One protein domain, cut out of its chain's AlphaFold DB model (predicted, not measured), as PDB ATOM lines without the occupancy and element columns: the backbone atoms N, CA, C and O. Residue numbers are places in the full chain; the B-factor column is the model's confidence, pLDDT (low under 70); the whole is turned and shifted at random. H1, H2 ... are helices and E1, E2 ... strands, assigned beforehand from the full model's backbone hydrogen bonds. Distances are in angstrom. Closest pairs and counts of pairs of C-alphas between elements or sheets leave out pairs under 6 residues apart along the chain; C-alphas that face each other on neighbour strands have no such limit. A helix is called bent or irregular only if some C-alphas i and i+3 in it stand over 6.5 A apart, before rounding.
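AT A GLANCE: This is residues 2 to 65 of the 102 residues of an uncharacterized protein of Aeromonas veronii (UniProt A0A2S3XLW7). A long bent helix, H1, runs the length of a narrow, drawn-out sheet with its second arm, H1b, over one face of it, and in that sheet the long strand E1 pairs over its residues 12 to 15 with E3 and over its residues 18 to 20 with E2. The second arm of the helix, H1b, covers E2, while the first arm, H1a, only grazes the sheet. The printed part has 64 residues, with three named strands and then one named helix in the order E1, E2, E3, H1; the sheet's order is E2, E1, E3, antiparallel throughout, and the class is mixed, helices and strands. The whole is elongated, with spans of 35 by 22 by 21 A, and only just compact, close to loose, with a radius of gyration of the C-alphas of 12.5 A.

IN THESE COORDINATES: Residues 2 to 11 come before E1, residues 12 to 20, which is 24.6 A long and begins at C-alpha 12 (166.999, 167.652, 176.652). E2 is residues 23 to 25 and E3 residues 31 to 34. H1, residues 39 to 61, was assigned as one helix by its hydrogen bonds but is bent: C-alphas 47 and 50 are 6.8 A apart. Its arms are H1a, residues 39 to 47, 12.7 A, and H1b, residues 50 to 61, 16.4 A, ending at C-alpha 61 (164.774, 144.352, 164.924).

HOW THE PARTS SIT: E1 is the inner strand, antiparallel to E3 at 160 degrees, with N 12 and O 34 2.9 A apart, within hydrogen-bond range. E1 and E2 form a hairpin at 134 degrees, with N 18 and O 25 2.9 A apart, within that range. H1b is on the sheet over E2, at a height of 7.0 A over the sheet; their closest C-alphas, of Val 24 and Thr 57, are 5.3 A apart. On the local plane it runs slantwise to E2, only just, at 30.1 degrees. H1a and H1b stand at a shallow tilt of 34.9 degrees, only just short of steep. In both arms every O i to N i+4 pair is within hydrogen-bond range.

THE WHOLE: The two C-alphas farthest apart, of Asp 38 and Tyr 63, are 36.3 A apart. The printed part has no cut, and the links E1 to E2, E2 to E3 and E3 to H1 are tight. The mean pLDDT of the printed part is 96.3, and no printed residue is under 70.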
ATOM      1  N   THR A   2     157.083 164.757 181.898       84.06
ATOM      2  CA  THR A   2     157.847 164.740 180.642       84.06
ATOM      3  C   THR A   2     157.391 163.570 179.778       84.06
ATOM      4  O   THR A   2     156.907 162.573 180.311       84.06
ATOM      5  N   TRP A   3     157.544 163.672 178.461       93.00
ATOM      6  CA  TRP A   3     157.234 162.560 177.560       93.00
ATOM      7  C   TRP A   3     158.248 161.413 177.650       93.00
ATOM      8  O   TRP A   3     157.866 160.263 177.467       93.00
ATOM      9  N   GLY A   4     159.517 161.724 177.930       92.31
ATOM     10  CA  GLY A   4     160.610 160.752 177.976       92.31
ATOM     11  C   GLY A   4     160.886 160.158 179.361       92.31
ATOM     12  O   GLY A   4     159.978 159.998 180.179       92.31
ATOM     13  N   LEU A   5     162.145 159.798 179.619       94.25
ATOM     14  CA  LEU A   5     162.561 159.004 180.788       94.25
ATOM     15  C   LEU A   5     162.626 159.797 182.095       94.25
ATOM     16  O   LEU A   5     162.515 159.209 183.170       94.25
ATOM     17  N   GLY A   6     162.769 161.118 182.010       91.44
ATOM     18  CA  GLY A   6     162.929 161.955 183.195       91.44
ATOM     19  C   GLY A   6     164.375 162.017 183.691       91.44
ATOM     20  O   GLY A   6     164.586 162.261 184.874       91.44
ATOM     21  N   THR A   7     165.361 161.835 182.805       91.81
ATOM     22  CA  THR A   7     166.784 162.030 183.122       91.81
ATOM     23  C   THR A   7     167.049 163.430 183.702       91.81
ATOM     24  O   THR A   7     166.366 164.390 183.329       91.81
ATOM     25  N   PRO A   8     168.010 163.589 184.625       93.81
ATOM     26  CA  PRO A   8     168.261 164.881 185.263       93.81
ATOM     27  C   PRO A   8     168.973 165.890 184.346       93.81
ATOM     28  O   PRO A   8     168.938 167.086 184.624       93.81
ATOM     29  N   ASN A   9     169.614 165.433 183.264       94.94
ATOM     30  CA  ASN A   9     170.363 166.281 182.338       94.94
ATOM     31  C   ASN A   9     169.447 167.249 181.579       94.94
ATOM     32  O   ASN A   9     168.410 166.853 181.045       94.94
ATOM     33  N   LEU A  10     169.864 168.512 181.506       95.25
ATOM     34  CA  LEU A  10     169.185 169.586 180.790       95.25
ATOM     35  C   LEU A  10     170.224 170.442 180.034       95.25
ATOM     36  O   LEU A  10     171.335 170.600 180.541       95.25
ATOM     37  N   PRO A  11     169.870 171.023 178.875       96.81
ATOM     38  CA  PRO A  11     168.617 170.808 178.151       96.81
ATOM     39  C   PRO A  11     168.505 169.393 177.558       96.81
ATOM     40  O   PRO A  11     169.503 168.696 177.372       96.81
ATOM     41  N   LYS A  12     167.270 168.957 177.277       97.75
ATOM     42  CA  LYS A  12     166.999 167.652 176.652       97.75
ATOM     43  C   LYS A  12     165.751 167.631 175.779       97.75
ATOM     44  O   LYS A  12     164.779 168.338 176.047       97.75
ATOM     45  N   LEU A  13     165.750 166.712 174.818       98.06
ATOM     46  CA  LEU A  13     164.570 166.253 174.094       98.06
ATOM     47  C   LEU A  13     164.064 164.985 174.780       98.06
ATOM     48  O   LEU A  13     164.767 163.980 174.785       98.06
ATOM     49  N   GLY A  14     162.857 165.015 175.338       98.31
ATOM     50  CA  GLY A  14     162.193 163.822 175.866       98.31
ATOM     51  C   GLY A  14     161.026 163.412 174.978       98.31
ATOM     52  O   GLY A  14     160.220 164.262 174.602       98.31
ATOM     53  N   ALA A  15     160.901 162.124 174.664       98.38
ATOM     54  CA  ALA A  15     159.851 161.615 173.789       98.38
ATOM     55  C   ALA A  15     159.342 160.224 174.182       98.38
ATOM     56  O   ALA A  15     160.044 159.424 174.802       98.38
ATOM     57  N   ARG A  16     158.110 159.926 173.759       98.06
ATOM     58  CA  ARG A  16     157.494 158.599 173.848       98.06
ATOM     59  C   ARG A  16     157.157 158.082 172.451       98.06
ATOM     60  O   ARG A  16     156.085 158.375 171.918       98.06
ATOM     61  N   ALA A  17     158.069 157.300 171.889       98.12
ATOM     62  CA  ALA A  17     157.911 156.636 170.599       98.12
ATOM     63  C   ALA A  17     157.060 155.359 170.717       98.12
ATOM     64  O   ALA A  17     156.924 154.787 171.803       98.12
ATOM     65  N   ILE A  18     156.496 154.894 169.602       97.94
ATOM     66  CA  ILE A  18     155.860 153.572 169.508       97.94
ATOM     67  C   ILE A  18     156.953 152.524 169.297       97.94
ATOM     68  O   ILE A  18     157.824 152.712 168.456       97.94
ATOM     69  N   LEU A  19     156.886 151.413 170.033       97.12
ATOM     70  CA  LEU A  19     157.724 150.231 169.827       97.12
ATOM     71  C   LEU A  19     156.838 149.055 169.426       97.12
ATOM     72  O   LEU A  19     156.160 148.460 170.266       97.12
ATOM     73  N   GLN A  20     156.848 148.704 168.143       93.81
ATOM     74  CA  GLN A  20     155.993 147.645 167.618       93.81
ATOM     75  C   GLN A  20     156.677 146.894 166.475       93.81
ATOM     76  O   GLN A  20     157.209 147.500 165.552       93.81
ATOM     77  N   ARG A  21     156.628 145.552 166.505       88.56
ATOM     78  CA  ARG A  21     157.107 144.675 165.410       88.56
ATOM     79  C   ARG A  21     158.547 144.987 164.947       88.56
ATOM     80  O   ARG A  21     158.854 144.874 163.765       88.56
ATOM     81  N   GLY A  22     159.417 145.389 165.876       89.88
ATOM     82  CA  GLY A  22     160.807 145.752 165.579       89.88
ATOM     83  C   GLY A  22     160.996 147.153 164.983       89.88
ATOM     84  O   GLY A  22     162.079 147.451 164.494       89.88
ATOM     85  N   TYR A  23     159.979 148.013 165.003       92.50
ATOM     86  CA  TYR A  23     160.066 149.411 164.578       92.50
ATOM     87  C   TYR A  23     159.934 150.357 165.767       92.50
ATOM     88  O   TYR A  23     159.225 150.056 166.732       92.50
ATOM     89  N   VAL A  24     160.635 151.490 165.672       97.56
ATOM     90  CA  VAL A  24     160.533 152.619 166.599       97.56
ATOM     91  C   VAL A  24     159.999 153.819 165.825       97.56
ATOM     92  O   VAL A  24     160.734 154.417 165.040       97.56
ATOM     93  N   ASP A  25     158.738 154.178 166.062       96.81
ATOM     94  CA  ASP A  25     158.092 155.305 165.382       96.81
ATOM     95  C   ASP A  25     158.033 156.520 166.308       96.81
ATOM     96  O   ASP A  25     157.362 156.517 167.348       96.81
ATOM     97  N   PHE A  26     158.763 157.569 165.930       97.50
ATOM     98  CA  PHE A  26     158.780 158.837 166.648       97.50
ATOM     99  C   PHE A  26     157.541 159.670 166.318       97.50
ATOM    100  O   PHE A  26     157.166 159.816 165.157       97.50
ATOM    101  N   LEU A  27     156.939 160.254 167.353       96.44
ATOM    102  CA  LEU A  27     155.725 161.052 167.255       96.44
ATOM    103  C   LEU A  27     155.976 162.433 167.867       96.44
ATOM    104  O   LEU A  27     156.202 162.547 169.072       96.44
ATOM    105  N   GLY A  28     155.949 163.477 167.035       94.38
ATOM    106  CA  GLY A  28     156.255 164.847 167.466       94.38
ATOM    107  C   GLY A  28     155.265 165.410 168.493       94.38
ATOM    108  O   GLY A  28     155.658 166.185 169.357       94.38
ATOM    109  N   ASP A  29     154.006 164.966 168.467       96.38
ATOM    110  CA  ASP A  29     152.979 165.307 169.463       96.38
ATOM    111  C   ASP A  29     153.208 164.626 170.827       96.38
ATOM    112  O   ASP A  29     152.583 164.992 171.823       96.38
ATOM    113  N   ARG A  30     154.128 163.654 170.887       97.06
ATOM    114  CA  ARG A  30     154.567 162.949 172.103       97.06
ATOM    115  C   ARG A  30     156.040 163.198 172.401       97.06
ATOM    116  O   ARG A  30     156.727 162.320 172.932       97.06
ATOM    117  N   ALA A  31     156.514 164.386 172.053       97.62
ATOM    118  CA  ALA A  31     157.859 164.854 172.324       97.62
ATOM    119  C   ALA A  31     157.828 166.263 172.926       97.62
ATOM    120  O   ALA A  31     156.862 167.012 172.779       97.62
ATOM    121  N   GLY A  32     158.884 166.619 173.649       96.81
ATOM    122  CA  GLY A  32     159.043 167.945 174.227       96.81
ATOM    123  C   GLY A  32     160.501 168.269 174.506       96.81
ATOM    124  O   GLY A  32     161.290 167.386 174.839       96.81
ATOM    125  N   MET A  33     160.834 169.552 174.384       96.94
ATOM    126  CA  MET A  33     162.117 170.101 174.810       96.94
ATOM    127  C   MET A  33     162.001 170.611 176.246       96.94
ATOM    128  O   MET A  33     161.022 171.274 176.594       96.94
ATOM    129  N   TYR A  34     163.001 170.327 177.073       96.44
ATOM    130  CA  TYR A  34     163.043 170.708 178.483       96.44
ATOM    131  C   TYR A  34     164.378 171.389 178.802       96.44
ATOM    132  O   TYR A  34     165.403 171.007 178.243       96.44
ATOM    133  N   GLY A  35     164.375 172.367 179.715       95.06
ATOM    134  CA  GLY A  35     165.600 173.042 180.175       95.06
ATOM    135  C   GLY A  35     166.100 174.187 179.290       95.06
ATOM    136  O   GLY A  35     167.298 174.411 179.243       95.06
ATOM    137  N   GLU A  36     165.196 174.885 178.597       95.69
ATOM    138  CA  GLU A  36     165.493 176.113 177.833       95.69
ATOM    139  C   GLU A  36     166.639 175.992 176.801       95.69
ATOM    140  O   GLU A  36     167.567 176.798 176.814       95.69
ATOM    141  N   PRO A  37     166.593 175.020 175.866       96.25
ATOM    142  CA  PRO A  37     167.591 174.955 174.805       96.25
ATOM    143  C   PRO A  37     167.505 176.162 173.868       96.25
ATOM    144  O   PRO A  37     166.406 176.532 173.419       96.25
ATOM    145  N   ASP A  38     168.675 176.694 173.518       97.31
ATOM    146  CA  ASP A  38     168.838 177.706 172.481       97.31
ATOM    147  C   ASP A  38     168.635 177.129 171.064       97.31
ATOM    148  O   ASP A  38     168.375 175.937 170.866       97.31
ATOM    149  N   GLU A  39     168.676 177.999 170.056       97.94
ATOM    150  CA  GLU A  39     168.453 177.615 168.660       97.94
ATOM    151  C   GLU A  39     169.548 176.684 168.122       97.94
ATOM    152  O   GLU A  39     169.242 175.748 167.382       97.94
ATOM    153  N   ALA A  40     170.802 176.893 168.534       97.75
ATOM    154  CA  ALA A  40     171.930 176.076 168.099       97.75
ATOM    155  C   ALA A  40     171.798 174.637 168.613       97.75
ATOM    156  O   ALA A  40     171.911 173.689 167.835       97.75
ATOM    157  N   TRP A  41     171.458 174.477 169.893       97.69
ATOM    158  CA  TRP A  41     171.198 173.184 170.510       97.69
ATOM    159  C   TRP A  41     170.048 172.454 169.812       97.69
ATOM    160  O   TRP A  41     170.148 171.261 169.536       97.69
ATOM    161  N   ARG A  42     168.952 173.159 169.488       98.12
ATOM    162  CA  ARG A  42     167.795 172.567 168.784       98.12
ATOM    163  C   ARG A  42     168.175 172.096 167.388       98.12
ATOM    164  O   ARG A  42     167.882 170.955 167.040       98.12
ATOM    165  N   ALA A  43     168.858 172.950 166.628       97.94
ATOM    166  CA  ALA A  43     169.314 172.625 165.284       97.94
ATOM    167  C   ALA A  43     170.239 171.403 165.295       97.94
ATOM    168  O   ALA A  43     170.096 170.514 164.459       97.94
ATOM    169  N   GLU A  44     171.153 171.316 166.264       98.06
ATOM    170  CA  GLU A  44     172.028 170.158 166.410       98.06
ATOM    171  C   GLU A  44     171.255 168.897 166.830       98.06
ATOM    172  O   GLU A  44     171.460 167.834 166.232       98.06
ATOM    173  N   CYS A  45     170.315 169.017 167.777       98.12
ATOM    174  CA  CYS A  45     169.437 167.928 168.212       98.12
ATOM    175  C   CYS A  45     168.679 167.307 167.027       98.12
ATOM    176  O   CYS A  45     168.668 166.082 166.863       98.12
ATOM    177  N   ASP A  46     168.127 168.146 166.144       97.50
ATOM    178  CA  ASP A  46     167.428 167.717 164.929       97.50
ATOM    179  C   ASP A  46     168.343 166.920 163.980       97.50
ATOM    180  O   ASP A  46     167.876 166.028 163.266       97.50
ATOM    181  N   THR A  47     169.660 167.165 163.999       97.81
ATOM    182  CA  THR A  47     170.618 166.392 163.189       97.81
ATOM    183  C   THR A  47     170.951 165.018 163.771       97.81
ATOM    184  O   THR A  47     171.250 164.089 163.012       97.81
ATOM    185  N   VAL A  48     170.918 164.856 165.100       98.31
ATOM    186  CA  VAL A  48     171.294 163.598 165.772       98.31
ATOM    187  C   VAL A  48     170.098 162.693 166.057       98.31
ATOM    188  O   VAL A  48     170.256 161.471 166.078       98.31
ATOM    189  N   LEU A  49     168.889 163.244 166.197       98.00
ATOM    190  CA  LEU A  49     167.670 162.471 166.456       98.00
ATOM    191  C   LEU A  49     167.454 161.328 165.435       98.00
ATOM    192  O   LEU A  49     167.284 160.181 165.866       98.00
ATOM    193  N   PRO A  50     167.542 161.546 164.103       98.19
ATOM    194  CA  PRO A  50     167.388 160.463 163.128       98.19
ATOM    195  C   PRO A  50     168.447 159.361 163.262       98.19
ATOM    196  O   PRO A  50     168.198 158.213 162.883       98.19
ATOM    197  N   HIS A  51     169.638 159.682 163.785       98.38
ATOM    198  CA  HIS A  51     170.663 158.680 164.061       98.38
ATOM    199  C   HIS A  51     170.209 157.737 165.174       98.38
ATOM    200  O   HIS A  51     170.187 156.523 164.965       98.38
ATOM    201  N   PHE A  52     169.794 158.288 166.314       98.56
ATOM    202  CA  PHE A  52     169.357 157.488 167.454       98.56
ATOM    203  C   PHE A  52     168.128 156.637 167.132       98.56
ATOM    204  O   PHE A  52     168.130 155.445 167.427       98.56
ATOM    205  N   LEU A  53     167.120 157.186 166.443       98.19
ATOM    206  CA  LEU A  53     165.930 156.419 166.046       98.19
ATOM    207  C   LEU A  53     166.275 155.214 165.162       98.19
ATOM    208  O   LEU A  53     165.708 154.129 165.325       98.19
ATOM    209  N   ARG A  54     167.239 155.372 164.249       98.19
ATOM    210  CA  ARG A  54     167.709 154.276 163.396       98.19
ATOM    211  C   ARG A  54     168.444 153.204 164.198       98.19
ATOM    212  O   ARG A  54     168.200 152.024 163.954       98.19
ATOM    213  N   GLU A  55     169.322 153.580 165.126       98.56
ATOM    214  CA  GLU A  55     170.035 152.602 165.962       98.56
ATOM    215  C   GLU A  55     169.075 151.862 166.901       98.56
ATOM    216  O   GLU A  55     169.082 150.632 166.928       98.56
ATOM    217  N   LEU A  56     168.148 152.570 167.553       98.38
ATOM    218  CA  LEU A  56     167.091 151.954 168.362       98.38
ATOM    219  C   LEU A  56     166.218 151.000 167.532       98.38
ATOM    220  O   LEU A  56     165.895 149.902 167.983       98.38
ATOM    221  N   THR A  57     165.894 151.365 166.288       98.19
ATOM    222  CA  THR A  57     165.174 150.478 165.361       98.19
ATOM    223  C   THR A  57     165.987 149.225 165.027       98.19
ATOM    224  O   THR A  57     165.434 148.128 165.013       98.19
ATOM    225  N   LYS A  58     167.300 149.334 164.777       98.25
ATOM    226  CA  LYS A  58     168.157 148.156 164.544       98.25
ATOM    227  C   LYS A  58     168.170 147.227 165.758       98.25
ATOM    228  O   LYS A  58     168.004 146.022 165.589       98.25
ATOM    229  N   MET A  59     168.305 147.785 166.960       97.94
ATOM    230  CA  MET A  59     168.275 147.022 168.210       97.94
ATOM    231  C   MET A  59     166.923 146.325 168.415       97.94
ATOM    232  O   MET A  59     166.878 145.145 168.763       97.94
ATOM    233  N   ALA A  60     165.813 147.015 168.133       97.12
ATOM    234  CA  ALA A  60     164.473 146.436 168.189       97.12
ATOM    235  C   ALA A  60     164.295 145.286 167.178       97.12
ATOM    236  O   ALA A  60     163.761 144.235 167.532       97.12
ATOM    237  N   LYS A  61     164.787 145.431 165.937       97.50
ATOM    238  CA  LYS A  61     164.774 144.352 164.924       97.50
ATOM    239  C   LYS A  61     165.617 143.144 165.326       97.50
ATOM    240  O   LYS A  61     165.280 142.024 164.958       97.50
ATOM    241  N   ALA A  62     166.695 143.374 166.068       97.19
ATOM    242  CA  ALA A  62     167.565 142.332 166.600       97.19
ATOM    243  C   ALA A  62     167.055 141.722 167.922       97.19
ATOM    244  O   ALA A  62     167.768 140.925 168.524       97.19
ATOM    245  N   TYR A  63     165.851 142.089 168.385       94.88
ATOM    246  CA  TYR A  63     165.272 141.665 169.670       94.88
ATOM    247  C   TYR A  63     166.117 142.033 170.904       94.88
ATOM    248  O   TYR A  63     165.952 141.447 171.971       94.88
ATOM    249  N   GLN A  64     167.001 143.028 170.781       96.94
ATOM    250  CA  GLN A  64     167.784 143.556 171.903       96.94
ATOM    251  C   GLN A  64     166.955 144.499 172.778       96.94
ATOM    252  O   GLN A  64     167.226 144.628 173.964       96.94
ATOM    253  N   ILE A  65     165.935 145.139 172.196       96.25
ATOM    254  CA  ILE A  65     164.947 145.947 172.911       96.25
ATOM    255  C   ILE A  65     163.579 145.299 172.705       96.25
ATOM    256  O   ILE A  65     163.032 145.317 171.602       96.25
TER     257      ILE A  65